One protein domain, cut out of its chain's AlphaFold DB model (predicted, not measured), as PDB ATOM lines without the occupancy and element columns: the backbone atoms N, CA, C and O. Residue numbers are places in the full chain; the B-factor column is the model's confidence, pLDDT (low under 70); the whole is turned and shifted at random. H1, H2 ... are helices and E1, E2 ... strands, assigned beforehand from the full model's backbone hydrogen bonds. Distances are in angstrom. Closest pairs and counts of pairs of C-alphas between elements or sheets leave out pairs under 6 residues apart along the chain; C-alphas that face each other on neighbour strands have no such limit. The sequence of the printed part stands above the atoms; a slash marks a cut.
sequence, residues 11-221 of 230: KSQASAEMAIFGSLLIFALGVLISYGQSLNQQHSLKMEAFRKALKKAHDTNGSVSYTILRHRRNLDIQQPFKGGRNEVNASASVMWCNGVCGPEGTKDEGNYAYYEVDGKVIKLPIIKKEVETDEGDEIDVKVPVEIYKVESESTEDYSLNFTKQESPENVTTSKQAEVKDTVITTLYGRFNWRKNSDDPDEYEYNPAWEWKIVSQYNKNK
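AT A GLANCE: This is residues 11 to 221 of the 230 residues of an uncharacterized protein of Candidatus Omnitrophica bacterium (UniProt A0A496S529). A sheet of four strands, E2, E1, E3 and E4, lies between one very long helix, H1, which packs on it with residues 34 to 60, and part of a second, much longer sheet, E7, E8 and E9, so that the two sheets are partly face to face as a loose sandwich. From this core the helix sticks out with residues 11 to 26 and the long hairpin E7 and E8 reaches out to a tip at residues 166 to 171, both toward the same end, while the small hairpin E5 and E6 makes the other end. The 211 printed residues hold one named helix and then nine named strands, in the order H1 E1 E2 E3 E4 E5 E6 E7 E8 E9, and the class is mixed, helices and strands. The first sheet runs E2, E1, E3, E4 and is mixed; the sheets E7, E8, E9 and E5, E6 are antiparallel. The whole is extended, with a radius of gyration of the C-alphas of 26.0 A and spans of 91 by 40 by 37 A.

IN THESE COORDINATES: Start in the four-stranded sheet with E1, residues 63 to 74, 33.7 A long, and E2, residues 84 to 95, 36.4 A. Beside E1 comes E3, residues 111 to 117, 20.4 A, and then E4, residues 120 to 123, 10.1 A. For H1, residues 11 to 60, find C-alpha 11 at (86.793, 92.621, 23.734); from there the helix runs 72.9 A to C-alpha 60 at (34.374, 53.493, 56.006). E5, residues 126 to 132, and E6, residues 138 to 144, span 18.9 A and 18.8 A. E7, residues 146 to 166, is 61.6 A long and bends by 55 degrees at residue 149; E8, residues 171 to 190, returns over 62.0 A. E9, residues 211 to 220, is 29.9 A long and ends at C-alpha 220, at (38.719, 79.724, 31.848).

HOW THE PARTS SIT: Look first at the inner strand E1. It forms an antiparallel hairpin with E2, where N 68 and O 90 are 2.8 A apart, and it is parallel to E3, where N 67 and O 114 are 2.9 A apart. E3 and E4 form a hairpin, with N 115 and O 122 at 2.8 A. H1 is on this sheet, in two layers, a helix on one face of a sheet; the closest C-alphas are those of Phe 50 and Ala 92 in E2, 5.1 A, and those of Ala 53 and Tyr 66 in E1, 5.2 A. Every O i to N i+4 pair of H1 is within hydrogen-bond range. The sheet E7, E8, E9 is a meander, each strand the antiparallel neighbour of the one before, and is twisted; N 157 and O 180 are 2.9 A apart, and N 185 and O 215 are 2.9 A apart. The two sheets make a sandwich, two sheets face to face, with their best planes 41 degrees apart; the closest C-alphas of E3 and E9 are those of Val 117 and Ser 215, 6.9 A. H1 is not on this second sheet. In the hairpin E5 and E6, N 129 and O 141 are 2.8 A apart, and the closest C-alphas of E3 and E6 are those of Asn 111 and Val 143, 5.4 A. E4 runs on into E5 at 33 degrees, and E6 runs on into E7 at 10 degrees.

THE WHOLE: The outline is a rod, and the two C-alphas farthest apart, those of Glu 135 and Pro 168, are 94.4 A from each other. The printed part has no cut. The links E2 to E3 and E8 to E9 are long, with 15 and 20 residues; in the latter, residues 193 to 194 pair antiparallel with residues 203 to 204. The mean pLDDT of the printed part is 79.0, and residue 80, residues 98 to 109, residues 131 to 132 and residues 192 to 221 are under 70.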
ATOM      1  N   LYS A  11      87.840  92.109  22.826       75.00
ATOM      2  CA  LYS A  11      86.793  92.621  23.734       75.00
ATOM      3  C   LYS A  11      85.391  92.194  23.295       75.00
ATOM      4  O   LYS A  11      84.586  91.789  24.130       75.00
ATOM      5  N   SER A  12      85.118  92.240  21.988       75.50
ATOM      6  CA  SER A  12      83.855  91.757  21.419       75.50
ATOM      7  C   SER A  12      83.699  90.245  21.582       75.50
ATOM      8  O   SER A  12      82.608  89.786  21.898       75.50
ATOM      9  N   GLN A  13      84.780  89.483  21.405       82.94
ATOM     10  CA  GLN A  13      84.787  88.037  21.616       82.94
ATOM     11  C   GLN A  13      84.555  87.682  23.089       82.94
ATOM     12  O   GLN A  13      83.667  86.892  23.375       82.94
ATOM     13  N   ALA A  14      85.262  88.325  24.025       85.25
ATOM     14  CA  ALA A  14      85.059  88.095  25.457       85.25
ATOM     15  C   ALA A  14      83.627  88.438  25.906       85.25
ATOM     16  O   ALA A  14      83.038  87.729  26.717       85.25
ATOM     17  N   SER A  15      83.036  89.499  25.346       84.25
ATOM     18  CA  SER A  15      81.639  89.859  25.625       84.25
ATOM     19  C   SER A  15      80.660  88.817  25.070       84.25
ATOM     20  O   SER A  15      79.691  88.472  25.739       84.25
ATOM     21  N   ALA A  16      80.929  88.280  23.874       85.56
ATOM     22  CA  ALA A  16      80.132  87.204  23.288       85.56
ATOM     23  C   ALA A  16      80.257  85.897  24.089       85.56
ATOM     24  O   ALA A  16      79.249  85.257  24.371       85.56
ATOM     25  N   GLU A  17      81.463  85.531  24.524       87.75
ATOM     26  CA  GLU A  17      81.710  84.351  25.359       87.75
ATOM     27  C   GLU A  17      81.016  84.472  26.726       87.75
ATOM     28  O   GLU A  17      80.368  83.524  27.166       87.75
ATOM     29  N   MET A  18      81.042  85.652  27.357       90.19
ATOM     30  CA  MET A  18      80.309  85.906  28.604       90.19
ATOM     31  C   MET A  18      78.788  85.873  28.413       90.19
ATOM     32  O   MET A  18      78.078  85.381  29.286       90.19
ATOM     33  N   ALA A  19      78.270  86.347  27.275       92.25
ATOM     34  CA  ALA A  19      76.845  86.249  26.957       92.25
ATOM     35  C   ALA A  19      76.408  84.791  26.723       92.25
ATOM     36  O   ALA A  19      75.357  84.368  27.211       92.25
ATOM     37  N   ILE A  20      77.231  83.996  26.035       91.88
ATOM     38  CA  ILE A  20      76.990  82.560  25.838       91.88
ATOM     39  C   ILE A  20      77.026  81.836  27.187       91.88
ATOM     40  O   ILE A  20      76.105  81.088  27.506       91.88
ATOM     41  N   PHE A  21      78.024  82.110  28.024       94.44
ATOM     42  CA  PHE A  21      78.110  81.516  29.356       94.44
ATOM     43  C   PHE A  21      76.926  81.917  30.250       94.44
ATOM     44  O   PHE A  21      76.313  81.067  30.894       94.44
ATOM     45  N   GLY A  22      76.547  83.197  30.240       93.31
ATOM     46  CA  GLY A  22      75.386  83.696  30.976       93.31
ATOM     47  C   GLY A  22      74.077  83.046  30.524       93.31
ATOM     48  O   GLY A  22      73.267  82.648  31.360       93.31
ATOM     49  N   SER A  23      73.883  82.869  29.215       92.50
ATOM     50  CA  SER A  23      72.687  82.203  28.682       92.50
ATOM     51  C   SER A  23      72.634  80.710  29.028       92.50
ATOM     52  O   SER A  23      71.570  80.224  29.412       92.50
ATOM     53  N   LEU A  24      73.770  80.005  29.007       92.44
ATOM     54  CA  LEU A  24      73.880  78.620  29.488       92.44
ATOM     55  C   LEU A  24      73.517  78.491  30.972       92.44
ATOM     56  O   LEU A  24      72.798  77.569  31.356       92.44
ATOM     57  N   LEU A  25      73.975  79.427  31.804       94.31
ATOM     58  CA  LEU A  25      73.687  79.418  33.237       94.31
ATOM     59  C   LEU A  25      72.199  79.665  33.524       94.31
ATOM     60  O   LEU A  25      71.601  78.952  34.329       94.31
ATOM     61  N   ILE A  26      71.577  80.622  32.831       90.25
ATOM     62  CA  ILE A  26      70.130  80.875  32.937       90.25
ATOM     63  C   ILE A  26      69.334  79.652  32.474       90.25
ATOM     64  O   ILE A  26      68.369  79.262  33.130       90.25
ATOM     65  N   PHE A  27      69.755  79.015  31.379       88.06
ATOM     66  CA  PHE A  27      69.126  77.795  30.886       88.06
ATOM     67  C   PHE A  27      69.188  76.664  31.923       88.06
ATOM     68  O   PHE A  27      68.159  76.064  32.238       88.06
ATOM     69  N   ALA A  28      70.360  76.421  32.518       90.69
ATOM     70  CA  ALA A  28      70.536  75.403  33.553       90.69
ATOM     71  C   ALA A  28      69.656  75.664  34.790       90.69
ATOM     72  O   ALA A  28      69.008  74.746  35.294       90.69
ATOM     73  N   LEU A  29      69.571  76.920  35.245       90.81
ATOM     74  CA  LEU A  29      68.677  77.310  36.340       90.81
ATOM     75  C   LEU A  29      67.203  77.079  35.988       90.81
ATOM     76  O   LEU A  29      66.444  76.584  36.820       90.81
ATOM     77  N   GLY A  30      66.804  77.386  34.755       85.50
ATOM     78  CA  GLY A  30      65.449  77.144  34.267       85.50
ATOM     79  C   GLY A  30      65.056  75.665  34.311       85.50
ATOM     80  O   GLY A  30      63.974  75.325  34.799       85.50
ATOM     81  N   VAL A  31      65.959  74.779  33.883       86.50
ATOM     82  CA  VAL A  31      65.769  73.321  33.971       86.50
ATOM     83  C   VAL A  31      65.623  72.878  35.428       86.50
ATOM     84  O   VAL A  31      64.701  72.130  35.755       86.50
ATOM     85  N   LEU A  32      66.483  73.376  36.320       89.88
ATOM     86  CA  LEU A  32      66.471  73.004  37.736       89.88
ATOM     87  C   LEU A  32      65.181  73.450  38.440       89.88
ATOM     88  O   LEU A  32      64.599  72.678  39.204       89.88
ATOM     89  N   ILE A  33      64.691  74.658  38.148       87.69
ATOM     90  CA  ILE A  33      63.419  75.166  38.680       87.69
ATOM     91  C   ILE A  33      62.249  74.302  38.198       87.69
ATOM     92  O   ILE A  33      61.418  73.899  39.013       87.69
ATOM     93  N   SER A  34      62.190  73.987  36.901       81.88
ATOM     94  CA  SER A  34      61.125  73.149  36.334       81.88
ATOM     95  C   SER A  34      61.108  71.751  36.966       81.88
ATOM     96  O   SER A  34      60.057  71.253  37.385       81.88
ATOM     97  N   TYR A  35      62.288  71.156  37.152       86.69
ATOM     98  CA  TYR A  35      62.429  69.865  37.818       86.69
ATOM     99  C   TYR A  35      61.984  69.911  39.289       86.69
ATOM    100  O   TYR A  35      61.179  69.083  39.723       86.69
ATOM    101  N   GLY A  36      62.436  70.915  40.048       89.44
ATOM    102  CA  GLY A  36      62.041  71.099  41.446       89.44
ATOM    103  C   GLY A  36      60.532  71.306  41.618       89.44
ATOM    104  O   GLY A  36      59.929  70.766  42.548       89.44
ATOM    105  N   GLN A  37      59.889  72.027  40.694       86.44
ATOM    106  CA  GLN A  37      58.434  72.184  40.679       86.44
ATOM    107  C   GLN A  37      57.713  70.851  40.460       86.44
ATOM    108  O   GLN A  37      56.772  70.554  41.197       86.44
ATOM    109  N   SER A  38      58.163  70.039  39.499       85.56
ATOM    110  CA  SER A  38      57.577  68.723  39.219       85.56
ATOM    111  C   SER A  38      57.633  67.802  40.444       85.56
ATOM    112  O   SER A  38      56.615  67.237  40.848       85.56
ATOM    113  N   LEU A  39      58.790  67.728  41.115       89.44
ATOM    114  CA  LEU A  39      58.946  66.926  42.332       89.44
ATOM    115  C   LEU A  39      58.033  67.408  43.462       89.44
ATOM    116  O   LEU A  39      57.306  66.609  44.053       89.44
ATOM    117  N   ASN A  40      58.015  68.713  43.737       91.38
ATOM    118  CA  ASN A  40      57.161  69.275  44.785       91.38
ATOM    119  C   ASN A  40      55.676  69.003  44.523       91.38
ATOM    120  O   ASN A  40      54.925  68.701  45.454       91.38
ATOM    121  N   GLN A  41      55.244  69.069  43.262       90.50
ATOM    122  CA  GLN A  41      53.877  68.732  42.874       90.50
ATOM    123  C   GLN A  41      53.568  67.256  43.120       90.50
ATOM    124  O   GLN A  41      52.534  66.961  43.719       90.50
ATOM    125  N   GLN A  42      54.460  66.341  42.734       92.00
ATOM    126  CA  GLN A  42      54.281  64.911  42.990       92.00
ATOM    127  C   GLN A  42      54.219  64.599  44.488       92.00
ATOM    128  O   GLN A  42      53.326  63.879  44.929       92.00
ATOM    129  N   HIS A  43      55.126  65.159  45.292       93.94
ATOM    130  CA  HIS A  43      55.122  64.963  46.744       93.94
ATOM    131  C   HIS A  43      53.846  65.508  47.390       93.94
ATOM    132  O   HIS A  43      53.216  64.815  48.189       93.94
ATOM    133  N   SER A  44      53.431  66.718  47.010       94.88
ATOM    134  CA  SER A  44      52.184  67.320  47.487       94.88
ATOM    135  C   SER A  44      50.972  66.453  47.133       94.88
ATOM    136  O   SER A  44      50.143  66.176  48.000       94.88
ATOM    137  N   LEU A  45      50.910  65.940  45.899       94.94
ATOM    138  CA  LEU A  45      49.805  65.101  45.437       94.94
ATOM    139  C   LEU A  45      49.773  63.736  46.135       94.94
ATOM    140  O   LEU A  45      48.698  63.281  46.512       94.94
ATOM    141  N   LYS A  46      50.932  63.111  46.382       96.12
ATOM    142  CA  LYS A  46      51.040  61.868  47.168       96.12
ATOM    143  C   LYS A  46      50.529  62.056  48.595       96.12
ATOM    144  O   LYS A  46      49.761  61.234  49.086       96.12
ATOM    145  N   MET A  47      50.904  63.158  49.244       96.88
ATOM    146  CA  MET A  47      50.428  63.476  50.596       96.88
ATOM    147  C   MET A  47      48.930  63.785  50.616       96.88
ATOM    148  O   MET A  47      48.231  63.405  51.553       96.88
ATOM    149  N   GLU A  48      48.419  64.458  49.586       96.94
ATOM    150  CA  GLU A  48      46.987  64.698  49.426       96.94
ATOM    151  C   GLU A  48      46.212  63.387  49.235       96.94
ATOM    152  O   GLU A  48      45.225  63.168  49.939       96.94
ATOM    153  N   ALA A  49      46.679  62.502  48.346       97.06
ATOM    154  CA  ALA A  49      46.095  61.181  48.119       97.06
ATOM    155  C   ALA A  49      46.081  60.355  49.407       97.06
ATOM    156  O   ALA A  49      45.036  59.831  49.778       97.06
ATOM    157  N   PHE A  50      47.193  60.332  50.147       97.62
ATOM    158  CA  PHE A  50      47.277  59.650  51.436       97.62
ATOM    159  C   PHE A  50      46.285  60.208  52.464       97.62
ATOM    160  O   PHE A  50      45.551  59.444  53.078       97.62
ATOM    161  N   ARG A  51      46.200  61.535  52.633       97.50
ATOM    162  CA  ARG A  51      45.251  62.157  53.580       97.50
ATOM    163  C   ARG A  51      43.798  61.868  53.211       97.50
ATOM    164  O   ARG A  51      42.978  61.640  54.098       97.50
ATOM    165  N   LYS A  52      43.469  61.883  51.916       96.75
ATOM    166  CA  LYS A  52      42.126  61.549  51.426       96.75
ATOM    167  C   LYS A  52      41.814  60.067  51.613       96.75
ATOM    168  O   LYS A  52      40.728  59.762  52.099       96.75
ATOM    169  N   ALA A  53      42.761  59.181  51.302       95.94
ATOM    170  CA  ALA A  53      42.651  57.747  51.554       95.94
ATOM    171  C   ALA A  53      42.439  57.469  53.044       95.94
ATOM    172  O   ALA A  53      41.472  56.810  53.390       95.94
ATOM    173  N   LEU A  54      43.255  58.057  53.925       95.06
ATOM    174  CA  LEU A  54      43.142  57.907  55.376       95.06
ATOM    175  C   LEU A  54      41.789  58.389  55.903       95.06
ATOM    176  O   LEU A  54      41.139  57.674  56.657       95.06
ATOM    177  N   LYS A  55      41.338  59.578  55.481       94.38
ATOM    178  CA  LYS A  55      40.019  60.092  55.868       94.38
ATOM    179  C   LYS A  55      38.911  59.133  55.435       94.38
ATOM    180  O   LYS A  55      38.038  58.811  56.227       94.38
ATOM    181  N   LYS A  56      38.952  58.667  54.184       91.50
ATOM    182  CA  LYS A  56      37.953  57.730  53.665       91.50
ATOM    183  C   LYS A  56      38.013  56.378  54.363       91.50
ATOM    184  O   LYS A  56      36.956  55.868  54.691       91.50
ATOM    185  N   ALA A  57      39.205  55.847  54.620       89.69
ATOM    186  CA  ALA A  57      39.411  54.589  55.329       89.69
ATOM    187  C   ALA A  57      38.847  54.653  56.745       89.69
ATOM    188  O   ALA A  57      38.136  53.740  57.151       89.69
ATOM    189  N   HIS A  58      39.088  55.760  57.450       88.75
ATOM    190  CA  HIS A  58      38.477  56.035  58.745       88.75
ATOM    191  C   HIS A  58      36.944  56.091  58.651       88.75
ATOM    192  O   HIS A  58      36.262  55.411  59.410       88.75
ATOM    193  N   ASP A  59      36.397  56.861  57.701       87.25
ATOM    194  CA  ASP A  59      34.944  57.013  57.521       87.25
ATOM    195  C   ASP A  59      34.248  55.684  57.165       87.25
ATOM    196  O   ASP A  59      33.091  55.482  57.528       87.25
ATOM    197  N   THR A  60      34.924  54.790  56.437       82.88
ATOM    198  CA  THR A  60      34.374  53.493  56.006       82.88
ATOM    199  C   THR A  60      34.786  52.316  56.887       82.88
ATOM    200  O   THR A  60      34.353  51.207  56.601       82.88
ATOM    201  N   ASN A  61      35.642  52.533  57.889       83.81
ATOM    202  CA  ASN A  61      36.299  51.491  58.683       83.81
ATOM    203  C   ASN A  61      36.799  50.309  57.829       83.81
ATOM    204  O   ASN A  61      36.360  49.172  57.989       83.81
ATOM    205  N   GLY A  62      37.659  50.591  56.849       84.50
ATOM    206  CA  GLY A  62      38.134  49.559  55.932       84.50
ATOM    207  C   GLY A  62      39.383  49.939  55.149       84.50
ATOM    208  O   GLY A  62      40.094  50.893  55.471       84.50
ATOM    209  N   SER A  63      39.647  49.173  54.095       88.94
ATOM    210  CA  SER A  63      40.765  49.397  53.180       88.94
ATOM    211  C   SER A  63      40.330  50.307  52.038       88.94
ATOM    212  O   SER A  63      39.330  50.048  51.364       88.94
ATOM    213  N   VAL A  64      41.058  51.401  51.820       91.44
ATOM    214  CA  VAL A  64      40.748  52.385  50.781       91.44
ATOM    215  C   VAL A  64      41.963  52.671  49.917       91.44
ATOM    216  O   VAL A  64      42.982  53.160  50.402       91.44
ATOM    217  N   SER A  65      41.801  52.473  48.610       94.31
ATOM    218  CA  SER A  65      42.701  52.989  47.581       94.31
ATOM    219  C   SER A  65      42.166  54.312  47.027       94.31
ATOM    220  O   SER A  65      40.993  54.421  46.664       94.31
ATOM    221  N   TYR A  66      43.003  55.343  46.973       96.00
ATOM    222  CA  TYR A  66      42.642  56.658  46.446       96.00
ATOM    223  C   TYR A  66      43.664  57.095  45.402       96.00
ATOM    224  O   TYR A  66      44.835  57.304  45.723       96.00
ATOM    225  N   THR A  67      43.209  57.285  44.166       96.06
ATOM    226  CA  THR A  67      44.029  57.772  43.052       96.06
ATOM    227  C   THR A  67      43.582  59.170  42.656       96.06
ATOM    228  O   THR A  67      42.395  59.417  42.461       96.06
ATOM    229  N   ILE A  68      44.530  60.096  42.539       95.88
ATOM    230  CA  ILE A  68      44.301  61.464  42.075       95.88
ATOM    231  C   ILE A  68      45.034  61.656  40.755       95.88
ATOM    232  O   ILE A  68      46.238  61.427  40.677       95.88
ATOM    233  N   LEU A  69      44.311  62.148  39.758       93.44
ATOM    234  CA  LEU A  69      44.806  62.618  38.477       93.44
ATOM    235  C   LEU A  69      44.539  64.121  38.371       93.44
ATOM    236  O   LEU A  69      43.407  64.578  38.562       93.44
ATOM    237  N   ARG A  70      45.581  64.904  38.087       91.94
ATOM    238  CA  ARG A  70      45.449  66.346  37.867       91.94
ATOM    239  C   ARG A  70      46.145  66.795  36.605       91.94
ATOM    240  O   ARG A  70      47.334  66.539  36.419       91.94
ATOM    241  N   HIS A  71      45.431  67.603  35.838       89.50
ATOM    242  CA  HIS A  71      45.982  68.372  34.742       89.50
ATOM    243  C   HIS A  71      46.385  69.743  35.277       89.50
ATOM    244  O   HIS A  71      45.580  70.520  35.805       89.50
ATOM    245  N   ARG A  72      47.679  70.045  35.194       84.62
ATOM    246  CA  ARG A  72      48.230  71.331  35.617       84.62
ATOM    247  C   ARG A  72      49.082  71.933  34.523       84.62
ATOM    248  O   ARG A  72      49.601  71.246  33.652       84.62
ATOM    249  N   ARG A  73      49.229  73.251  34.598       79.81
ATOM    250  CA  ARG A  73      50.186  73.978  33.779       79.81
ATOM    251  C   ARG A  73      51.389  74.356  34.611       79.81
ATOM    252  O   ARG A  73      51.239  74.945  35.680       79.81
ATOM    253  N   ASN A  74      52.551  74.001  34.095       79.75
ATOM    254  CA  ASN A  74      53.845  74.353  34.639       79.75
ATOM    255  C   ASN A  74      54.457  75.482  33.819       79.75
ATOM    256  O   ASN A  74      54.019  75.789  32.706       79.75
ATOM    257  N   LEU A  75      55.456  76.134  34.405       74.62
ATOM    258  CA  LEU A  75      56.214  77.150  33.698       74.62
ATOM    259  C   LEU A  75      56.956  76.486  32.538       74.62
ATOM    260  O   LEU A  75      57.701  75.529  32.739       74.62
ATOM    261  N   ASP A  76      56.746  77.011  31.338       74.56
ATOM    262  CA  ASP A  76      57.495  76.630  30.150       74.56
ATOM    263  C   ASP A  76      58.252  77.858  29.646       74.56
ATOM    264  O   ASP A  76      57.663  78.904  29.373       74.56
ATOM    265  N   ILE A  77      59.574  77.725  29.552       72.06
ATOM    266  CA  ILE A  77      60.481  78.787  29.109       72.06
ATOM    267  C   ILE A  77      60.282  79.073  27.615       72.06
ATOM    268  O   ILE A  77      60.470  80.206  27.178       72.06
ATOM    269  N   GLN A  78      59.865  78.074  26.831       76.12
ATOM    270  CA  GLN A  78      59.594  78.241  25.404       76.12
ATOM    271  C   GLN A  78      58.280  78.990  25.162       76.12
ATOM    272  O   GLN A  78      58.152  79.717  24.178       76.12
ATOM    273  N   GLN A  79      57.304  78.842  26.064       73.56
ATOM    274  CA  GLN A  79      55.972  79.436  25.940       73.56
ATOM    275  C   GLN A  79      55.505  80.060  27.269       73.56
ATOM    276  O   GLN A  79      54.528  79.597  27.862       73.56
ATOM    277  N   PRO A  80      56.134  81.157  27.737       67.94
ATOM    278  CA  PRO A  80      55.937  81.686  29.093       67.94
ATOM    279  C   PRO A  80      54.501  82.144  29.390       67.94
ATOM    280  O   PRO A  80      54.070  82.112  30.539       67.94
ATOM    281  N   PHE A  81      53.744  82.546  28.364       71.50
ATOM    282  CA  PHE A  81      52.345  82.975  28.507       71.50
ATOM    283  C   PHE A  81      51.338  81.826  28.422       71.50
ATOM    284  O   PHE A  81      50.222  81.949  28.928       71.50
ATOM    285  N   LYS A  82      51.712  80.717  27.779       72.69
ATOM    286  CA  LYS A  82      50.846  79.543  27.639       72.69
ATOM    287  C   LYS A  82      51.075  78.555  28.785       72.69
ATOM    288  O   LYS A  82      50.104  78.015  29.320       72.69
ATOM    289  N   GLY A  83      52.335  78.386  29.190       76.75
ATOM    290  CA  GLY A  83      52.788  77.318  30.075       76.75
ATOM    291  C   GLY A  83      52.775  75.954  29.382       76.75
ATOM    292  O   GLY A  83      52.136  75.772  28.346       76.75
ATOM    293  N   GLY A  84      53.468  74.988  29.980       77.44
ATOM    294  CA  GLY A  84      53.475  73.595  29.539       77.44
ATOM    295  C   GLY A  84      52.421  72.799  30.298       77.44
ATOM    296  O   GLY A  84      52.312  72.934  31.519       77.44
ATOM    297  N   ARG A  85      51.625  71.982  29.606       81.06
ATOM    298  CA  ARG A  85      50.658  71.102  30.270       81.06
ATOM    299  C   ARG A  85      51.355  69.843  30.768       81.06
ATOM    300  O   ARG A  85      51.919  69.099  29.974       81.06
ATOM    301  N   ASN A  86      51.209  69.575  32.059       84.44
ATOM    302  CA  ASN A  86      51.660  68.351  32.690       84.44
ATOM    303  C   ASN A  86      50.480  67.632  33.343       84.44
ATOM    304  O   ASN A  86      49.651  68.233  34.031       84.44
ATOM    305  N   GLU A  87      50.448  66.323  33.144       88.94
ATOM    306  CA  GLU A  87      49.615  65.415  33.913       88.94
ATOM    307  C   GLU A  87      50.425  64.940  35.121       88.94
ATOM    308  O   GLU A  87      51.584  64.541  34.990       88.94
ATOM    309  N   VAL A  88      49.840  65.029  36.313       90.81
ATOM    310  CA  VAL A  88      50.441  64.488  37.531       90.81
ATOM    311  C   VAL A  88      49.431  63.562  38.176       90.81
ATOM    312  O   VAL A  88      48.300  63.967  38.460       90.81
ATOM    313  N   ASN A  89      49.855  62.329  38.427       93.62
ATOM    314  CA  ASN A  89      49.069  61.343  39.141       93.62
ATOM    315  C   ASN A  89      49.759  60.925  40.444       93.62
ATOM    316  O   ASN A  89      50.974  61.048  40.616       93.62
ATOM    317  N   ALA A  90      48.953  60.493  41.404       95.00
ATOM    318  CA  ALA A  90      49.428  59.856  42.619       95.00
ATOM    319  C   ALA A  90      48.340  58.944  43.171       95.00
ATOM    320  O   ALA A  90      47.155  59.276  43.109       95.00
ATOM    321  N   SER A  91      48.748  57.826  43.756       95.12
ATOM    322  CA  SER A  91      47.858  56.910  44.457       95.12
ATOM    323  C   SER A  91      48.371  56.637  45.866       95.12
ATOM    324  O   SER A  91      49.566  56.749  46.152       95.12
ATOM    325  N   ALA A  92      47.446  56.308  46.759       96.06
ATOM    326  CA  ALA A  92      47.741  55.825  48.096       96.06
ATOM    327  C   ALA A  92      46.707  54.773  48.494       96.06
ATOM    328  O   ALA A  92      45.527  54.919  48.179       96.06
ATOM    329  N   SER A  93      47.152  53.743  49.210       94.00
ATOM    330  CA  SER A  93      46.279  52.751  49.832       94.00
ATOM    331  C   SER A  93      46.459  52.822  51.340       94.00
ATOM    332  O   SER A  93      47.591  52.850  51.825       94.00
ATOM    333  N   VAL A  94      45.353  52.915  52.071       93.44
ATOM    334  CA  VAL A  94      45.344  52.996  53.530       93.44
ATOM    335  C   VAL A  94      44.292  52.044  54.063       93.44
ATOM    336  O   VAL A  94      43.146  52.071  53.625       93.44
ATOM    337  N   MET A  95      44.685  51.234  55.039       89.25
ATOM    338  CA  MET A  95      43.776  50.398  55.806       89.25
ATOM    339  C   MET A  95      43.532  51.044  57.163       89.25
ATOM    340  O   MET A  95      44.479  51.429  57.849       89.25
ATOM    341  N   TRP A  96      42.263  51.167  57.534       86.44
ATOM    342  CA  TRP A  96      41.851  51.574  58.867       86.44
ATOM    343  C   TRP A  96      40.960  50.493  59.462       86.44
ATOM    344  O   TRP A  96      39.948  50.133  58.867       86.44
ATOM    345  N   CYS A  97      41.339  49.994  60.631       77.56
ATOM    346  CA  CYS A  97      40.564  49.028  61.391       77.56
ATOM    347  C   CYS A  97      40.446  49.528  62.832       77.56
ATOM    348  O   CYS A  97      41.426  49.611  63.570       77.56
ATOM    349  N   ASN A  98      39.236  49.915  63.226       68.88
ATOM    350  CA  ASN A  98      38.897  50.187  64.616       68.88
ATOM    351  C   ASN A  98      38.009  49.045  65.130       68.88
ATOM    352  O   ASN A  98      36.836  48.977  64.765       68.88
ATOM    353  N   GLY A  99      38.580  48.138  65.930       64.19
ATOM    354  CA  GLY A  99      37.910  46.934  66.442       64.19
ATOM    355  C   GLY A  99      38.678  45.638  66.155       64.19
ATOM    356  O   GLY A  99      39.826  45.674  65.716       64.19
ATOM    357  N   VAL A 100      38.047  44.492  66.435       54.91
ATOM    358  CA  VAL A 100      38.581  43.165  66.085       54.91
ATOM    359  C   VAL A 100      38.425  42.975  64.578       54.91
ATOM    360  O   VAL A 100      37.309  43.016  64.075       54.91
ATOM    361  N   CYS A 101      39.535  42.797  63.863       46.44
ATOM    362  CA  CYS A 101      39.524  42.462  62.441       46.44
ATOM    363  C   CYS A 101      38.978  41.034  62.264       46.44
ATOM    364  O   CYS A 101      39.499  40.122  62.910       46.44
ATOM    365  N   GLY A 102      37.986  40.816  61.396       50.25
ATOM    366  CA  GLY A 102      37.465  39.474  61.095       50.25
ATOM    367  C   GLY A 102      35.936  39.354  61.166       50.25
ATOM    368  O   GLY A 102      35.242  40.363  61.245       50.25
ATOM    369  N   PRO A 103      35.378  38.129  61.148       44.56
ATOM    370  CA  PRO A 103      33.928  37.884  61.079       44.56
ATOM    371  C   PRO A 103      33.113  38.431  62.269       44.56
ATOM    372  O   PRO A 103      31.888  38.517  62.183       44.56
ATOM    373  N   GLU A 104      33.777  38.836  63.359       46.34
ATOM    374  CA  GLU A 104      33.172  39.503  64.524       46.34
ATOM    375  C   GLU A 104      33.299  41.047  64.495       46.34
ATOM    376  O   GLU A 104      32.746  41.735  65.358       46.34
ATOM    377  N   GLY A 105      34.010  41.596  63.504       49.34
ATOM    378  CA  GLY A 105      34.204  43.024  63.247       49.34
ATOM    379  C   GLY A 105      33.039  43.680  62.502       49.34
ATOM    380  O   GLY A 105      32.066  43.036  62.099       49.34
ATOM    381  N   THR A 106      33.080  45.009  62.361       46.78
ATOM    382  CA  THR A 106      31.994  45.800  61.755       46.78
ATOM    383  C   THR A 106      31.591  45.237  60.389       46.78
ATOM    384  O   THR A 106      32.406  45.170  59.478       46.78
ATOM    385  N   LYS A 107      30.307  44.894  60.221       49.75
ATOM    386  CA  LYS A 107      29.715  44.194  59.055       49.75
ATOM    387  C   LYS A 107      29.940  44.837  57.664       49.75
ATOM    388  O   LYS A 107      29.505  44.276  56.659       49.75
ATOM    389  N   ASP A 108      30.606  45.988  57.592       53.88
ATOM    390  CA  ASP A 108      30.899  46.746  56.369       53.88
ATOM    391  C   ASP A 108      32.396  46.839  56.014       53.88
ATOM    392  O   ASP A 108      32.771  47.601  55.115       53.88
ATOM    393  N   GLU A 109      33.240  46.024  56.653       60.09
ATOM    394  CA  GLU A 109      34.634  45.824  56.254       60.09
ATOM    395  C   GLU A 109      34.709  45.428  54.769       60.09
ATOM    396  O   GLU A 109      34.088  44.473  54.296       60.09
ATOM    397  N   GLY A 110      35.415  46.237  53.985       70.25
ATOM    398  CA  GLY A 110      35.512  46.061  52.544       70.25
ATOM    399  C   GLY A 110      36.656  46.864  51.953       70.25
ATOM    400  O   GLY A 110      37.174  47.799  52.571       70.25
ATOM    401  N   ASN A 111      37.048  46.488  50.737       83.12
ATOM    402  CA  ASN A 111      37.990  47.257  49.942       83.12
ATOM    403  C   ASN A 111      37.212  48.271  49.095       83.12
ATOM    404  O   ASN A 111      36.327  47.913  48.317       83.12
ATOM    405  N   TYR A 112      37.554  49.547  49.226       87.81
ATOM    406  CA  TYR A 112      36.968  50.633  48.451       87.81
ATOM    407  C   TYR A 112      38.045  51.282  47.590       87.81
ATOM    408  O   TYR A 112      39.189  51.432  48.013       87.81
ATOM    409  N   ALA A 113      37.675  51.727  46.393       90.69
ATOM    410  CA  ALA A 113      38.565  52.520  45.561       90.69
ATOM    411  C   ALA A 113      37.883  53.804  45.093       90.69
ATOM    412  O   ALA A 113      36.699  53.818  44.743       90.69
ATOM    413  N   TYR A 114      38.645  54.890  45.098       92.94
ATOM    414  CA  TYR A 114      38.219  56.201  44.635       92.94
ATOM    415  C   TYR A 114      39.207  56.723  43.600       92.94
ATOM    416  O   TYR A 114      40.421  56.588  43.751       92.94
ATOM    417  N   TYR A 115      38.669  57.362  42.569       92.69
ATOM    418  CA  TYR A 115      39.432  58.010  41.518       92.69
ATOM    419  C   TYR A 115      39.012  59.477  41.428       92.69
ATOM    420  O   TYR A 115      37.833  59.780  41.278       92.69
ATOM    421  N   GLU A 116      39.949  60.407  41.545       93.25
ATOM    422  CA  GLU A 116      39.687  61.842  41.453       93.25
ATOM    423  C   GLU A 116      40.349  62.415  40.207       93.25
ATOM    424  O   GLU A 116      41.570  62.373  40.097       93.25
ATOM    425  N   VAL A 117      39.559  62.993  39.302       91.56
ATOM    426  CA  VAL A 117      40.063  63.697  38.114       91.56
ATOM    427  C   VAL A 117      39.748  65.179  38.260       91.56
ATOM    428  O   VAL A 117      38.578  65.557  38.318       91.56
ATOM    429  N   ASP A 118      40.780  66.016  38.370       88.62
ATOM    430  CA  ASP A 118      40.667  67.480  38.491       88.62
ATOM    431  C   ASP A 118      39.664  67.962  39.558       88.62
ATOM    432  O   ASP A 118      38.960  68.959  39.394       88.62
ATOM    433  N   GLY A 119      39.611  67.252  40.690       88.38
ATOM    434  CA  GLY A 119      38.734  67.566  41.823       88.38
ATOM    435  C   GLY A 119      37.367  66.875  41.787       88.38
ATOM    436  O   GLY A 119      36.652  66.903  42.789       88.38
ATOM    437  N   LYS A 120      37.005  66.207  40.686       89.31
ATOM    438  CA  LYS A 120      35.801  65.373  40.608       89.31
ATOM    439  C   LYS A 120      36.109  63.971  41.126       89.31
ATOM    440  O   LYS A 120      36.868  63.236  40.501       89.31
ATOM    441  N   VAL A 121      35.503  63.603  42.252       91.00
ATOM    442  CA  VAL A 121      35.680  62.289  42.889       91.00
ATOM    443  C   VAL A 121      34.695  61.276  42.312       91.00
ATOM    444  O   VAL A 121      33.498  61.543  42.211       91.00
ATOM    445  N   ILE A 122      35.201  60.098  41.973       89.00
ATOM    446  CA  ILE A 122      34.472  58.960  41.425       89.00
ATOM    447  C   ILE A 122      34.707  57.783  42.374       89.00
ATOM    448  O   ILE A 122      35.848  57.387  42.602       89.00
ATOM    449  N   LYS A 123      33.640  57.227  42.950       89.50
ATOM    450  CA  LYS A 123      33.718  55.974  43.712       89.50
ATOM    451  C   LYS A 123      33.651  54.815  42.723       89.50
ATOM    452  O   LYS A 123      32.707  54.757  41.938       89.50
ATOM    453  N   LEU A 124      34.636  53.923  42.752       86.19
ATOM    454  CA  LEU A 124      34.636  52.757  41.878       86.19
ATOM    455  C   LEU A 124      33.609  51.728  42.374       86.19
ATOM    456  O   LEU A 124      33.424  51.583  43.590       86.19
ATOM    457  N   PRO A 125      32.911  51.043  41.453       82.25
ATOM    458  CA  PRO A 125      31.979  49.991  41.820       82.25
ATOM    459  C   PRO A 125      32.719  48.834  42.497       82.25
ATOM    460  O   PRO A 125      33.903  48.588  42.252       82.25
ATOM    461  N   ILE A 126      32.000  48.154  43.385       81.69
ATOM    462  CA  ILE A 126      32.497  47.047  44.198       81.69
ATOM    463  C   ILE A 126      31.766  45.796  43.759       81.69
ATOM    464  O   ILE A 126      30.553  45.831  43.549       81.69
ATOM    465  N   ILE A 127      32.503  44.700  43.667       75.81
ATOM    466  CA  ILE A 127      31.974  43.398  43.301       75.81
ATOM    467  C   ILE A 127      32.311  42.423  44.422       75.81
ATOM    468  O   ILE A 127      33.355  42.538  45.067       75.81
ATOM    469  N   LYS A 128      31.387  41.508  44.704       77.38
ATOM    470  CA  LYS A 128      31.632  40.407  45.626       77.38
ATOM    471  C   LYS A 128      32.414  39.323  44.897       77.38
ATOM    472  O   LYS A 128      32.081  38.987  43.762       77.38
ATOM    473  N   LYS A 129      33.449  38.817  45.548       71.56
ATOM    474  CA  LYS A 129      34.272  37.711  45.095       71.56
ATOM    475  C   LYS A 129      34.256  36.650  46.182       71.56
ATOM    476  O   LYS A 129      34.687  36.939  47.292       71.56
ATOM    477  N   GLU A 130      33.817  35.451  45.846       70.06
ATOM    478  CA  GLU A 130      33.962  34.287  46.714       70.06
ATOM    479  C   GLU A 130      35.445  33.889  46.746       70.06
ATOM    480  O   GLU A 130      36.112  33.799  45.707       70.06
ATOM    481  N   VAL A 131      35.997  33.762  47.949       69.06
ATOM    482  CA  VAL A 131      37.376  33.336  48.193       69.06
ATOM    483  C   VAL A 131      37.329  32.169  49.163       69.06
ATOM    484  O   VAL A 131      36.767  32.295  50.247       69.06
ATOM    485  N   GLU A 132      37.925  31.054  48.760       69.12
ATOM    486  CA  GLU A 132      38.110  29.880  49.610       69.12
ATOM    487  C   GLU A 132      39.269  30.142  50.580       69.12
ATOM    488  O   GLU A 132      40.339  30.611  50.176       69.12
ATOM    489  N   THR A 133      39.041  29.919  51.871       70.75
ATOM    490  CA  THR A 133      40.079  30.014  52.900       70.75
ATOM    491  C   THR A 133      40.941  28.757  52.927       70.75
ATOM    492  O   THR A 133      40.550  27.703  52.430       70.75
ATOM    493  N   ASP A 134      42.094  28.835  53.594       71.69
ATOM    494  CA  ASP A 134      42.955  27.667  53.844       71.69
ATOM    495  C   ASP A 134      42.240  26.556  54.653       71.69
ATOM    496  O   ASP A 134      42.702  25.417  54.692       71.69
ATOM    497  N   GLU A 135      41.110  26.882  55.292       77.12
ATOM    498  CA  GLU A 135      40.257  25.959  56.054       77.12
ATOM    499  C   GLU A 135      39.120  25.348  55.205       77.12
ATOM    500  O   GLU A 135      38.401  24.476  55.690       77.12
ATOM    501  N   GLY A 136      38.988  25.750  53.933       73.62
ATOM    502  CA  GLY A 136      37.957  25.275  53.004       73.62
ATOM    503  C   GLY A 136      36.613  26.004  53.118       73.62
ATOM    504  O   GLY A 136      35.626  25.555  52.538       73.62
ATOM    505  N   ASP A 137      36.556  27.116  53.856       73.50
ATOM    506  CA  ASP A 137      35.356  27.946  53.966       73.50
ATOM    507  C   ASP A 137      35.306  28.986  52.836       73.50
ATOM    508  O   ASP A 137      36.289  29.675  52.556       73.50
ATOM    509  N   GLU A 138      34.139  29.161  52.216       70.62
ATOM    510  CA  GLU A 138      33.912  30.199  51.207       70.62
ATOM    511  C   GLU A 138      33.497  31.521  51.867       70.62
ATOM    512  O   GLU A 138      32.469  31.615  52.543       70.62
ATOM    513  N   ILE A 139      34.287  32.577  51.652       72.50
ATOM    514  CA  ILE A 139      34.014  33.922  52.168       72.50
ATOM    515  C   ILE A 139      33.776  34.904  51.016       72.50
ATOM    516  O   ILE A 139      34.583  35.039  50.097       72.50
ATOM    517  N   ASP A 140      32.686  35.668  51.118       70.81
ATOM    518  CA  ASP A 140      32.364  36.807  50.252       70.81
ATOM    519  C   ASP A 140      33.306  38.001  50.535       70.81
ATOM    520  O   ASP A 140      33.118  38.758  51.493       70.81
ATOM    521  N   VAL A 141      34.285  38.249  49.665       73.38
ATOM    522  CA  VAL A 141      35.185  39.412  49.731       73.38
ATOM    523  C   VAL A 141      34.725  40.514  48.778       73.38
ATOM    524  O   VAL A 141      34.586  40.326  47.573       73.38
ATOM    525  N   LYS A 142      34.532  41.727  49.301       76.56
ATOM    526  CA  LYS A 142      34.227  42.925  48.503       76.56
ATOM    527  C   LYS A 142      35.509  43.494  47.882       76.56
ATOM    528  O   LYS A 142      36.380  43.976  48.611       76.56
ATOM    529  N   VAL A 143      35.609  43.482  46.552       80.25
ATOM    530  CA  VAL A 143      36.767  43.982  45.791       80.25
ATOM    531  C   VAL A 143      36.326  45.097  44.833       80.25
ATOM    532  O   VAL A 143      35.349  44.924  44.100       80.25
ATOM    533  N   PRO A 144      36.999  46.260  44.825       82.81
ATOM    534  CA  PRO A 144      36.689  47.322  43.887       82.81
ATOM    535  C   PRO A 144      37.236  47.000  42.497       82.81
ATOM    536  O   PRO A 144      38.236  46.302  42.342       82.81
ATOM    537  N   VAL A 145      36.606  47.582  41.484       82.25
ATOM    538  CA  VAL A 145      37.107  47.553  40.108       82.25
ATOM    539  C   VAL A 145      38.491  48.188  39.997       82.25
ATOM    540  O   VAL A 145      38.760  49.236  40.588       82.25
ATOM    541  N   GLU A 146      39.342  47.587  39.170       82.75
ATOM    542  CA  GLU A 146      40.663  48.107  38.833       82.75
ATOM    543  C   GLU A 146      40.579  48.993  37.585       82.75
ATOM    544  O   GLU A 146      40.028  48.584  36.565       82.75
ATOM    545  N   ILE A 147      41.156  50.196  37.633       85.56
ATOM    546  CA  ILE A 147      41.357  51.013  36.429       85.56
ATOM    547  C   ILE A 147      42.618  50.529  35.719       85.56
ATOM    548  O   ILE A 147      43.719  50.715  36.232       85.56
ATOM    549  N   TYR A 148      42.460  49.940  34.534       85.31
ATOM    550  CA  TYR A 148      43.575  49.369  33.772       85.31
ATOM    551  C   TYR A 148      44.080  50.289  32.663       85.31
ATOM    552  O   TYR A 148      45.217  50.156  32.211       85.31
ATOM    553  N   LYS A 149      43.234  51.214  32.201       86.25
ATOM    554  CA  LYS A 149      43.584  52.167  31.152       86.25
ATOM    555  C   LYS A 149      42.962  53.521  31.448       86.25
ATOM    556  O   LYS A 149      41.815  53.626  31.885       86.25
ATOM    557  N   VAL A 150      43.742  54.561  31.193       87.62
ATOM    558  CA  VAL A 150      43.329  55.959  31.279       87.62
ATOM    559  C   VAL A 150      43.704  56.612  29.959       87.62
ATOM    560  O   VAL A 150      44.848  56.505  29.523       87.62
ATOM    561  N   GLU A 151      42.741  57.253  29.312       89.44
ATOM    562  CA  GLU A 151      42.961  58.032  28.095       89.44
ATOM    563  C   GLU A 151      42.598  59.485  28.361       89.44
ATOM    564  O   GLU A 151      41.516  59.766  28.876       89.44
ATOM    565  N   SER A 152      43.484  60.403  27.993       85.62
ATOM    566  CA  SER A 152      43.258  61.840  28.116       85.62
ATOM    567  C   SER A 152      43.334  62.476  26.732       85.62
ATOM    568  O   SER A 152      44.384  62.475  26.091       85.62
ATOM    569  N   GLU A 153      42.221  63.040  26.277       86.06
ATOM    570  CA  GLU A 153      42.149  63.876  25.084       86.06
ATOM    571  C   GLU A 153      42.092  65.339  25.492       86.06
ATOM    572  O   GLU A 153      41.523  65.702  26.523       86.06
ATOM    573  N   SER A 154      42.682  66.209  24.682       83.75
ATOM    574  CA  SER A 154      42.738  67.623  25.014       83.75
ATOM    575  C   SER A 154      42.617  68.515  23.799       83.75
ATOM    576  O   SER A 154      43.251  68.253  22.775       83.75
ATOM    577  N   THR A 155      41.920  69.627  23.965       84.12
ATOM    578  CA  THR A 155      41.851  70.700  22.979       84.12
ATOM    579  C   THR A 155      42.255  72.004  23.645       84.12
ATOM    580  O   THR A 155      41.694  72.387  24.674       84.12
ATOM    581  N   GLU A 156      43.243  72.674  23.055       82.56
ATOM    582  CA  GLU A 156      43.779  73.935  23.554       82.56
ATOM    583  C   GLU A 156      43.580  75.041  22.519       82.56
ATOM    584  O   GLU A 156      44.149  74.976  21.431       82.56
ATOM    585  N   ASP A 157      42.860  76.094  22.901       82.94
ATOM    586  CA  ASP A 157      42.748  77.320  22.116       82.94
ATOM    587  C   ASP A 157      43.567  78.421  22.794       82.94
ATOM    588  O   ASP A 157      43.330  78.772  23.955       82.94
ATOM    589  N   TYR A 158      44.543  78.974  22.073       80.94
ATOM    590  CA  TYR A 158      45.366  80.094  22.527       80.94
ATOM    591  C   TYR A 158      45.116  81.313  21.641       80.94
ATOM    592  O   TYR A 158      45.290  81.242  20.425       80.94
ATOM    593  N   SER A 159      44.769  82.446  22.248       82.19
ATOM    594  CA  SER A 159      44.687  83.730  21.552       82.19
ATOM    595  C   SER A 159      45.529  84.787  22.260       82.19
ATOM    596  O   SER A 159      45.559  84.873  23.489       82.19
ATOM    597  N   LEU A 160      46.246  85.586  21.468       80.44
ATOM    598  CA  LEU A 160      47.053  86.702  21.946       80.44
ATOM    599  C   LEU A 160      46.653  87.957  21.178       80.44
ATOM    600  O   LEU A 160      46.945  88.087  19.993       80.44
ATOM    601  N   ASN A 161      46.032  88.896  21.880       81.81
ATOM    602  CA  ASN A 161      45.687  90.203  21.352       81.81
ATOM    603  C   ASN A 161      46.740  91.213  21.800       81.81
ATOM    604  O   ASN A 161      46.959  91.426  22.995       81.81
ATOM    605  N   PHE A 162      47.398  91.836  20.827       83.81
ATOM    606  CA  PHE A 162      48.306  92.951  21.051       83.81
ATOM    607  C   PHE A 162      47.664  94.223  20.514       83.81
ATOM    608  O   PHE A 162      47.303  94.297  19.343       83.81
ATOM    609  N   THR A 163      47.522  95.232  21.367       83.94
ATOM    610  CA  THR A 163      47.056  96.557  20.963       83.94
ATOM    611  C   THR A 163      48.131  97.568  21.311       83.94
ATOM    612  O   THR A 163      48.617  97.612  22.440       83.94
ATOM    613  N   LYS A 164      48.515  98.374  20.324       88.69
ATOM    614  CA  LYS A 164      49.423  99.504  20.492       88.69
ATOM    615  C   LYS A 164      48.663 100.760  20.098       88.69
ATOM    616  O   LYS A 164      48.150 100.838  18.987       88.69
ATOM    617  N   GLN A 165      48.570 101.706  21.019       82.31
ATOM    618  CA  GLN A 165      47.983 103.017  20.794       82.31
ATOM    619  C   GLN A 165      49.081 104.058  20.958       82.31
ATOM    620  O   GLN A 165      49.712 104.146  22.010       82.31
ATOM    621  N   GLU A 166      49.326 104.817  19.898       88.56
ATOM    622  CA  GLU A 166      50.266 105.931  19.905       88.56
ATOM    623  C   GLU A 166      49.473 107.235  19.890       88.56
ATOM    624  O   GLU A 166      48.579 107.425  19.066       88.56
ATOM    625  N   SER A 167      49.797 108.125  20.819       82.19
ATOM    626  CA  SER A 167      49.376 109.523  20.818       82.19
ATOM    627  C   SER A 167      50.629 110.406  20.843       82.19
ATOM    628  O   SER A 167      51.688 109.922  21.252       82.19
ATOM    629  N   PRO A 168      50.542 111.691  20.454       83.38
ATOM    630  CA  PRO A 168      51.681 112.610  20.513       83.38
ATOM    631  C   PRO A 168      52.309 112.737  21.909       83.38
ATOM    632  O   PRO A 168      53.487 113.058  22.021       83.38
ATOM    633  N   GLU A 169      51.530 112.478  22.961       82.50
ATOM    634  CA  GLU A 169      51.955 112.631  24.353       82.50
ATOM    635  C   GLU A 169      52.388 111.308  24.994       82.50
ATOM    636  O   GLU A 169      53.227 111.320  25.886       82.50
ATOM    637  N   ASN A 170      51.844 110.167  24.551       79.81
ATOM    638  CA  ASN A 170      52.041 108.864  25.193       79.81
ATOM    639  C   ASN A 170      51.911 107.684  24.218       79.81
ATOM    640  O   ASN A 170      51.071 107.692  23.315       79.81
ATOM    641  N   VAL A 171      52.653 106.606  24.490       81.69
ATOM    642  CA  VAL A 171      52.516 105.303  23.822       81.69
ATOM    643  C   VAL A 171      51.995 104.274  24.823       81.69
ATOM    644  O   VAL A 171      52.663 103.966  25.808       81.69
ATOM    645  N   THR A 172      50.817 103.706  24.561       82.38
ATOM    646  CA  THR A 172      50.224 102.635  25.374       82.38
ATOM    647  C   THR A 172      50.291 101.313  24.623       82.38
ATOM    648  O   THR A 172      49.867 101.210  23.474       82.38
ATOM    649  N   THR A 173      50.798 100.272  25.282       84.19
ATOM    650  CA  THR A 173      50.754  98.898  24.761       84.19
ATOM    651  C   THR A 173      49.973  98.018  25.722       84.19
ATOM    652  O   THR A 173      50.268  97.998  26.913       84.19
ATOM    653  N   SER A 174      48.988  97.278  25.215       80.38
ATOM    654  CA  SER A 174      48.271  96.257  25.973       80.38
ATOM    655  C   SER A 174      48.447  94.897  25.314       80.38
ATOM    656  O   SER A 174      48.250  94.738  24.108       80.38
ATOM    657  N   LYS A 175      48.796  93.898  26.125       77.50
ATOM    658  CA  LYS A 175      48.829  92.487  25.740       77.50
ATOM    659  C   LYS A 175      47.758  91.754  26.527       77.50
ATOM    660  O   LYS A 175      47.765  91.800  27.753       77.50
ATOM    661  N   GLN A 176      46.866  91.064  25.831       79.62
ATOM    662  CA  GLN A 176      45.894  90.164  26.434       79.62
ATOM    663  C   GLN A 176      46.112  88.769  25.863       79.62
ATOM    664  O   GLN A 176      45.997  88.570  24.658       79.62
ATOM    665  N   ALA A 177      46.429  87.812  26.730       77.88
ATOM    666  CA  ALA A 177      46.489  86.399  26.382       77.88
ATOM    667  C   ALA A 177      45.274  85.689  26.984       77.88
ATOM    668  O   ALA A 177      44.954  85.891  28.158       77.88
ATOM    669  N   GLU A 178      44.602  84.864  26.194       80.88
ATOM    670  CA  GLU A 178      43.549  83.969  26.658       80.88
ATOM    671  C   GLU A 178      43.900  82.547  26.251       80.88
ATOM    672  O   GLU A 178      44.258  82.283  25.102       80.88
ATOM    673  N   VAL A 179      43.806  81.636  27.219       81.44
ATOM    674  CA  VAL A 179      43.955  80.212  26.957       81.44
ATOM    675  C   VAL A 179      42.734  79.484  27.472       81.44
ATOM    676  O   VAL A 179      42.391  79.607  28.650       81.44
ATOM    677  N   LYS A 180      42.104  78.735  26.576       82.38
ATOM    678  CA  LYS A 180      41.005  77.832  26.871       82.38
ATOM    679  C   LYS A 180      41.521  76.414  26.702       82.38
ATOM    680  O   LYS A 180      42.052  76.062  25.653       82.38
ATOM    681  N   ASP A 181      41.403  75.634  27.762       80.06
ATOM    682  CA  ASP A 181      41.906  74.267  27.820       80.06
ATOM    683  C   ASP A 181      40.739  73.356  28.195       80.06
ATOM    684  O   ASP A 181      40.098  73.549  29.235       80.06
ATOM    685  N   THR A 182      40.419  72.425  27.298       82.62
ATOM    686  CA  THR A 182      39.404  71.394  27.513       82.62
ATOM    687  C   THR A 182      40.104  70.054  27.548       82.62
ATOM    688  O   THR A 182      40.682  69.642  26.545       82.62
ATOM    689  N   VAL A 183      40.022  69.367  28.685       83.62
ATOM    690  CA  VAL A 183      40.577  68.022  28.850       83.62
ATOM    691  C   VAL A 183      39.438  67.046  29.107       83.62
ATOM    692  O   VAL A 183      38.586  67.285  29.967       83.62
ATOM    693  N   ILE A 184      39.414  65.965  28.335       83.81
ATOM    694  CA  ILE A 184      38.484  64.850  28.465       83.81
ATOM    695  C   ILE A 184      39.295  63.641  28.906       83.81
ATOM    696  O   ILE A 184      40.121  63.134  28.155       83.81
ATOM    697  N   THR A 185      39.040  63.160  30.117       82.56
ATOM    698  CA  THR A 185      39.660  61.942  30.637       82.56
ATOM    699  C   THR A 185      38.646  60.814  30.634       82.56
ATOM    700  O   THR A 185      37.566  60.935  31.216       82.56
ATOM    701  N   THR A 186      39.022  59.701  30.022       83.62
ATOM    702  CA  THR A 186      38.274  58.452  30.010       83.62
ATOM    703  C   THR A 186      38.991  57.420  30.871       83.62
ATOM    704  O   THR A 186      40.147  57.082  30.623       83.62
ATOM    705  N   LEU A 187      38.291  56.904  31.879       82.06
ATOM    706  CA  LEU A 187      38.754  55.808  32.722       82.06
ATOM    707  C   LEU A 187      38.121  54.505  32.237       82.06
ATOM    708  O   LEU A 187      36.895  54.429  32.122       82.06
ATOM    709  N   TYR A 188      38.956  53.497  32.008       81.81
ATOM    710  CA  TYR A 188      38.542  52.136  31.699       81.81
ATOM    711  C   TYR A 188      38.830  51.260  32.907       81.81
ATOM    712  O   TYR A 188      39.987  51.042  33.284       81.81
ATOM    713  N   GLY A 189      37.760  50.790  33.535       80.62
ATOM    714  CA  GLY A 189      37.867  49.805  34.599       80.62
ATOM    715  C   GLY A 189      37.637  48.399  34.066       80.62
ATOM    716  O   GLY A 189      36.866  48.214  33.128       80.62
ATOM    717  N   ARG A 190      38.278  47.419  34.692       78.06
ATOM    718  CA  ARG A 190      38.029  45.994  34.482       78.06
ATOM    719  C   ARG A 190      37.982  45.278  35.819       78.06
ATOM    720  O   ARG A 190      38.490  45.766  36.830       78.06
ATOM    721  N   PHE A 191      37.395  44.097  35.795       70.75
ATOM    722  CA  PHE A 191      37.505  43.144  36.879       70.75
ATOM    723  C   PHE A 191      38.271  41.932  36.365       70.75
ATOM    724  O   PHE A 191      37.801  41.230  35.473       70.75
ATOM    725  N   ASN A 192      39.466  41.715  36.906       65.44
ATOM    726  CA  ASN A 192      40.216  40.502  36.629       65.44
ATOM    727  C   ASN A 192      39.796  39.453  37.653       65.44
ATOM    728  O   ASN A 192      40.037  39.613  38.851       65.44
ATOM    729  N   TRP A 193      39.167  38.382  37.183       61.28
ATOM    730  CA  TRP A 193      38.945  37.208  38.005       61.28
ATOM    731  C   TRP A 193      40.115  36.247  37.801       61.28
ATOM    732  O   TRP A 193      40.609  36.068  36.688       61.28
ATOM    733  N   ARG A 194      40.603  35.679  38.902       55.00
ATOM    734  CA  ARG A 194      41.578  34.590  38.866       55.00
ATOM    735  C   ARG A 194      40.762  33.312  38.960       55.00
ATOM    736  O   ARG A 194      40.000  33.176  39.918       55.00
ATOM    737  N   LYS A 195      40.868  32.427  37.973       49.53
ATOM    738  CA  LYS A 195      40.415  31.045  38.146       49.53
ATOM    739  C   LYS A 195      41.356  30.440  39.183       49.53
ATOM    740  O   LYS A 195      42.551  30.722  39.131       49.53
ATOM    741  N   ASN A 196      40.845  29.668  40.137       49.97
ATOM    742  CA  ASN A 196      41.697  28.752  40.892       49.97
ATOM    743  C   ASN A 196      42.183  27.685  39.895       49.97
ATOM    744  O   ASN A 196      41.611  26.603  39.817       49.97
ATOM    745  N   SER A 197      43.140  28.030  39.036       49.25
ATOM    746  CA  SER A 197      43.902  27.073  38.251       49.25
ATOM    747  C   SER A 197      45.324  27.045  38.793       49.25
ATOM    748  O   SER A 197      45.838  28.047  39.297       49.25
ATOM    749  N   ASP A 198      45.948  25.871  38.724       58.69
ATOM    750  CA  ASP A 198      47.327  25.640  39.168       58.69
ATOM    751  C   ASP A 198      48.358  26.471  38.374       58.69
ATOM    752  O   ASP A 198      49.549  26.459  38.692       58.69
ATOM    753  N   ASP A 199      47.912  27.205  37.348       59.59
ATOM    754  CA  ASP A 199      48.727  28.092  36.535       59.59
ATOM    755  C   ASP A 199      48.601  29.553  37.025       59.59
ATOM    756  O   ASP A 199      47.564  30.201  36.843       59.59
ATOM    757  N   PRO A 200      49.652  30.122  37.651       56.25
ATOM    758  CA  PRO A 200      49.616  31.478  38.189       56.25
ATOM    759  C   PRO A 200      49.426  32.572  37.127       56.25
ATOM    760  O   PRO A 200      49.113  33.705  37.525       56.25
ATOM    761  N   ASP A 201      49.578  32.240  35.839       58.34
ATOM    762  CA  ASP A 201      49.494  33.155  34.700       58.34
ATOM    763  C   ASP A 201      48.160  33.064  33.924       58.34
ATOM    764  O   ASP A 201      47.928  33.848  32.997       58.34
ATOM    765  N   GLU A 202      47.239  32.172  34.309       54.12
ATOM    766  CA  GLU A 202      45.953  32.007  33.624       54.12
ATOM    767  C   GLU A 202      44.907  33.026  34.121       54.12
ATOM    768  O   GLU A 202      44.199  32.842  35.114       54.12
ATOM    769  N   TYR A 203      44.801  34.144  33.401       56.91
ATOM    770  CA  TYR A 203      43.738  35.134  33.579       56.91
ATOM    771  C   TYR A 203      42.696  34.971  32.476       56.91
ATOM    772  O   TYR A 203      42.967  35.239  31.305       56.91
ATOM    773  N   GLU A 204      41.473  34.597  32.837       53.41
ATOM    774  CA  GLU A 204      40.371  34.580  31.881       53.41
ATOM    775  C   GLU A 204      39.750  35.990  31.847       53.41
ATOM    776  O   GLU A 204      39.074  36.453  32.762       53.41
ATOM    777  N   TYR A 205      40.058  36.751  30.800       56.69
ATOM    778  CA  TYR A 205      39.518  38.096  30.617       56.69
ATOM    779  C   TYR A 205      38.026  38.025  30.270       56.69
ATOM    780  O   TYR A 205      37.648  37.424  29.265       56.69
ATOM    781  N   ASN A 206      37.177  38.672  31.075       55.78
ATOM    782  CA  ASN A 206      35.754  38.814  30.770       55.78
ATOM    783  C   ASN A 206      35.425  40.262  30.338       55.78
ATOM    784  O   ASN A 206      35.321  41.144  31.197       55.78
ATOM    785  N   PRO A 207      35.211  40.530  29.034       57.31
ATOM    786  CA  PRO A 207      34.908  41.871  28.526       57.31
ATOM    787  C   PRO A 207      33.546  42.419  28.981       57.31
ATOM    788  O   PRO A 207      33.306  43.618  28.868       57.31
ATOM    789  N   ALA A 208      32.643  41.591  29.528       51.84
ATOM    790  CA  ALA A 208      31.328  42.051  29.999       51.84
ATOM    791  C   ALA A 208      31.398  42.976  31.236       51.84
ATOM    792  O   ALA A 208      30.377  43.501  31.672       51.84
ATOM    793  N   TRP A 209      32.595  43.170  31.796       54.72
ATOM    794  CA  TRP A 209      32.864  43.897  33.037       54.72
ATOM    795  C   TRP A 209      33.707  45.152  32.781       54.72
ATOM    796  O   TRP A 209      34.390  45.650  33.678       54.72
ATOM    797  N   GLU A 210      33.703  45.642  31.539       58.50
ATOM    798  CA  GLU A 210      34.321  46.912  31.186       58.50
ATOM    799  C   GLU A 210      33.364  48.079  31.414       58.50
ATOM    800  O   GLU A 210      32.208  48.082  30.987       58.50
ATOM    801  N   TRP A 211      33.874  49.120  32.061       57.38
ATOM    802  CA  TRP A 211      33.141  50.356  32.331       57.38
ATOM    803  C   TRP A 211      33.958  51.538  31.843       57.38
ATOM    804  O   TRP A 211      35.169  51.611  32.064       57.38
ATOM    805  N   LYS A 212      33.253  52.487  31.226       66.50
ATOM    806  CA  LYS A 212      33.800  53.735  30.705       66.50
ATOM    807  C   LYS A 212      33.272  54.898  31.533       66.50
ATOM    808  O   LYS A 212      32.066  55.140  31.560       66.50
ATOM    809  N   ILE A 213      34.164  55.645  32.178       65.62
ATOM    810  CA  ILE A 213      33.800  56.866  32.909       65.62
ATOM    811  C   ILE A 213      34.478  58.054  32.241       65.62
ATOM    812  O   ILE A 213      35.699  58.084  32.138       65.62
ATOM    813  N   VAL A 214      33.686  59.037  31.809       60.94
ATOM    814  CA  VAL A 214      34.184  60.256  31.157       60.94
ATOM    815  C   VAL A 214      34.118  61.433  32.132       60.94
ATOM    816  O   VAL A 214      33.069  61.729  32.716       60.94
ATOM    817  N   SER A 215      35.245  62.117  32.315       60.00
ATOM    818  CA  SER A 215      35.359  63.365  33.068       60.00
ATOM    819  C   SER A 215      35.811  64.485  32.137       60.00
ATOM    820  O   SER A 215      36.750  64.303  31.371       60.00
ATOM    821  N   GLN A 216      35.151  65.640  32.211       59.38
ATOM    822  CA  GLN A 216      35.505  66.822  31.429       59.38
ATOM    823  C   GLN A 216      35.927  67.950  32.369       59.38
ATOM    824  O   GLN A 216      35.187  68.306  33.290       59.38
ATOM    825  N   TYR A 217      37.093  68.530  32.105       57.84
ATOM    826  CA  TYR A 217      37.614  69.706  32.791       57.84
ATOM    827  C   TYR A 217      37.686  70.894  31.829       57.84
ATOM    828  O   TYR A 217      38.123  70.752  30.687       57.84
ATOM    829  N   ASN A 218      37.247  72.071  32.285       57.41
ATOM    830  CA  ASN A 218      37.247  73.304  31.498       57.41
ATOM    831  C   ASN A 218      37.715  74.466  32.384       57.41
ATOM    832  O   ASN A 218      37.035  74.825  33.351       57.41
ATOM    833  N   LYS A 219      38.889  75.040  32.097       53.09
ATOM    834  CA  LYS A 219      39.463  76.132  32.899       53.09
ATOM    835  C   LYS A 219      39.531  77.415  32.083       53.09
ATOM    836  O   LYS A 219      40.363  77.543  31.195       53.09
ATOM    837  N   ASN A 220      38.696  78.389  32.441       39.44
ATOM    838  CA  ASN A 220      38.719  79.724  31.848       39.44
ATOM    839  C   ASN A 220      39.383  80.740  32.796       39.44
ATOM    840  O   ASN A 220      38.987  80.853  33.956       39.44
ATOM    841  N   LYS A 221      40.295  81.545  32.225       34.91
ATOM    842  CA  LYS A 221      40.868  82.827  32.700       34.91
ATOM    843  C   LYS A 221      42.129  82.776  33.577       34.91
ATOM    844  O   LYS A 221      42.067  82.657  34.795       34.91
TER     845      LYS A 221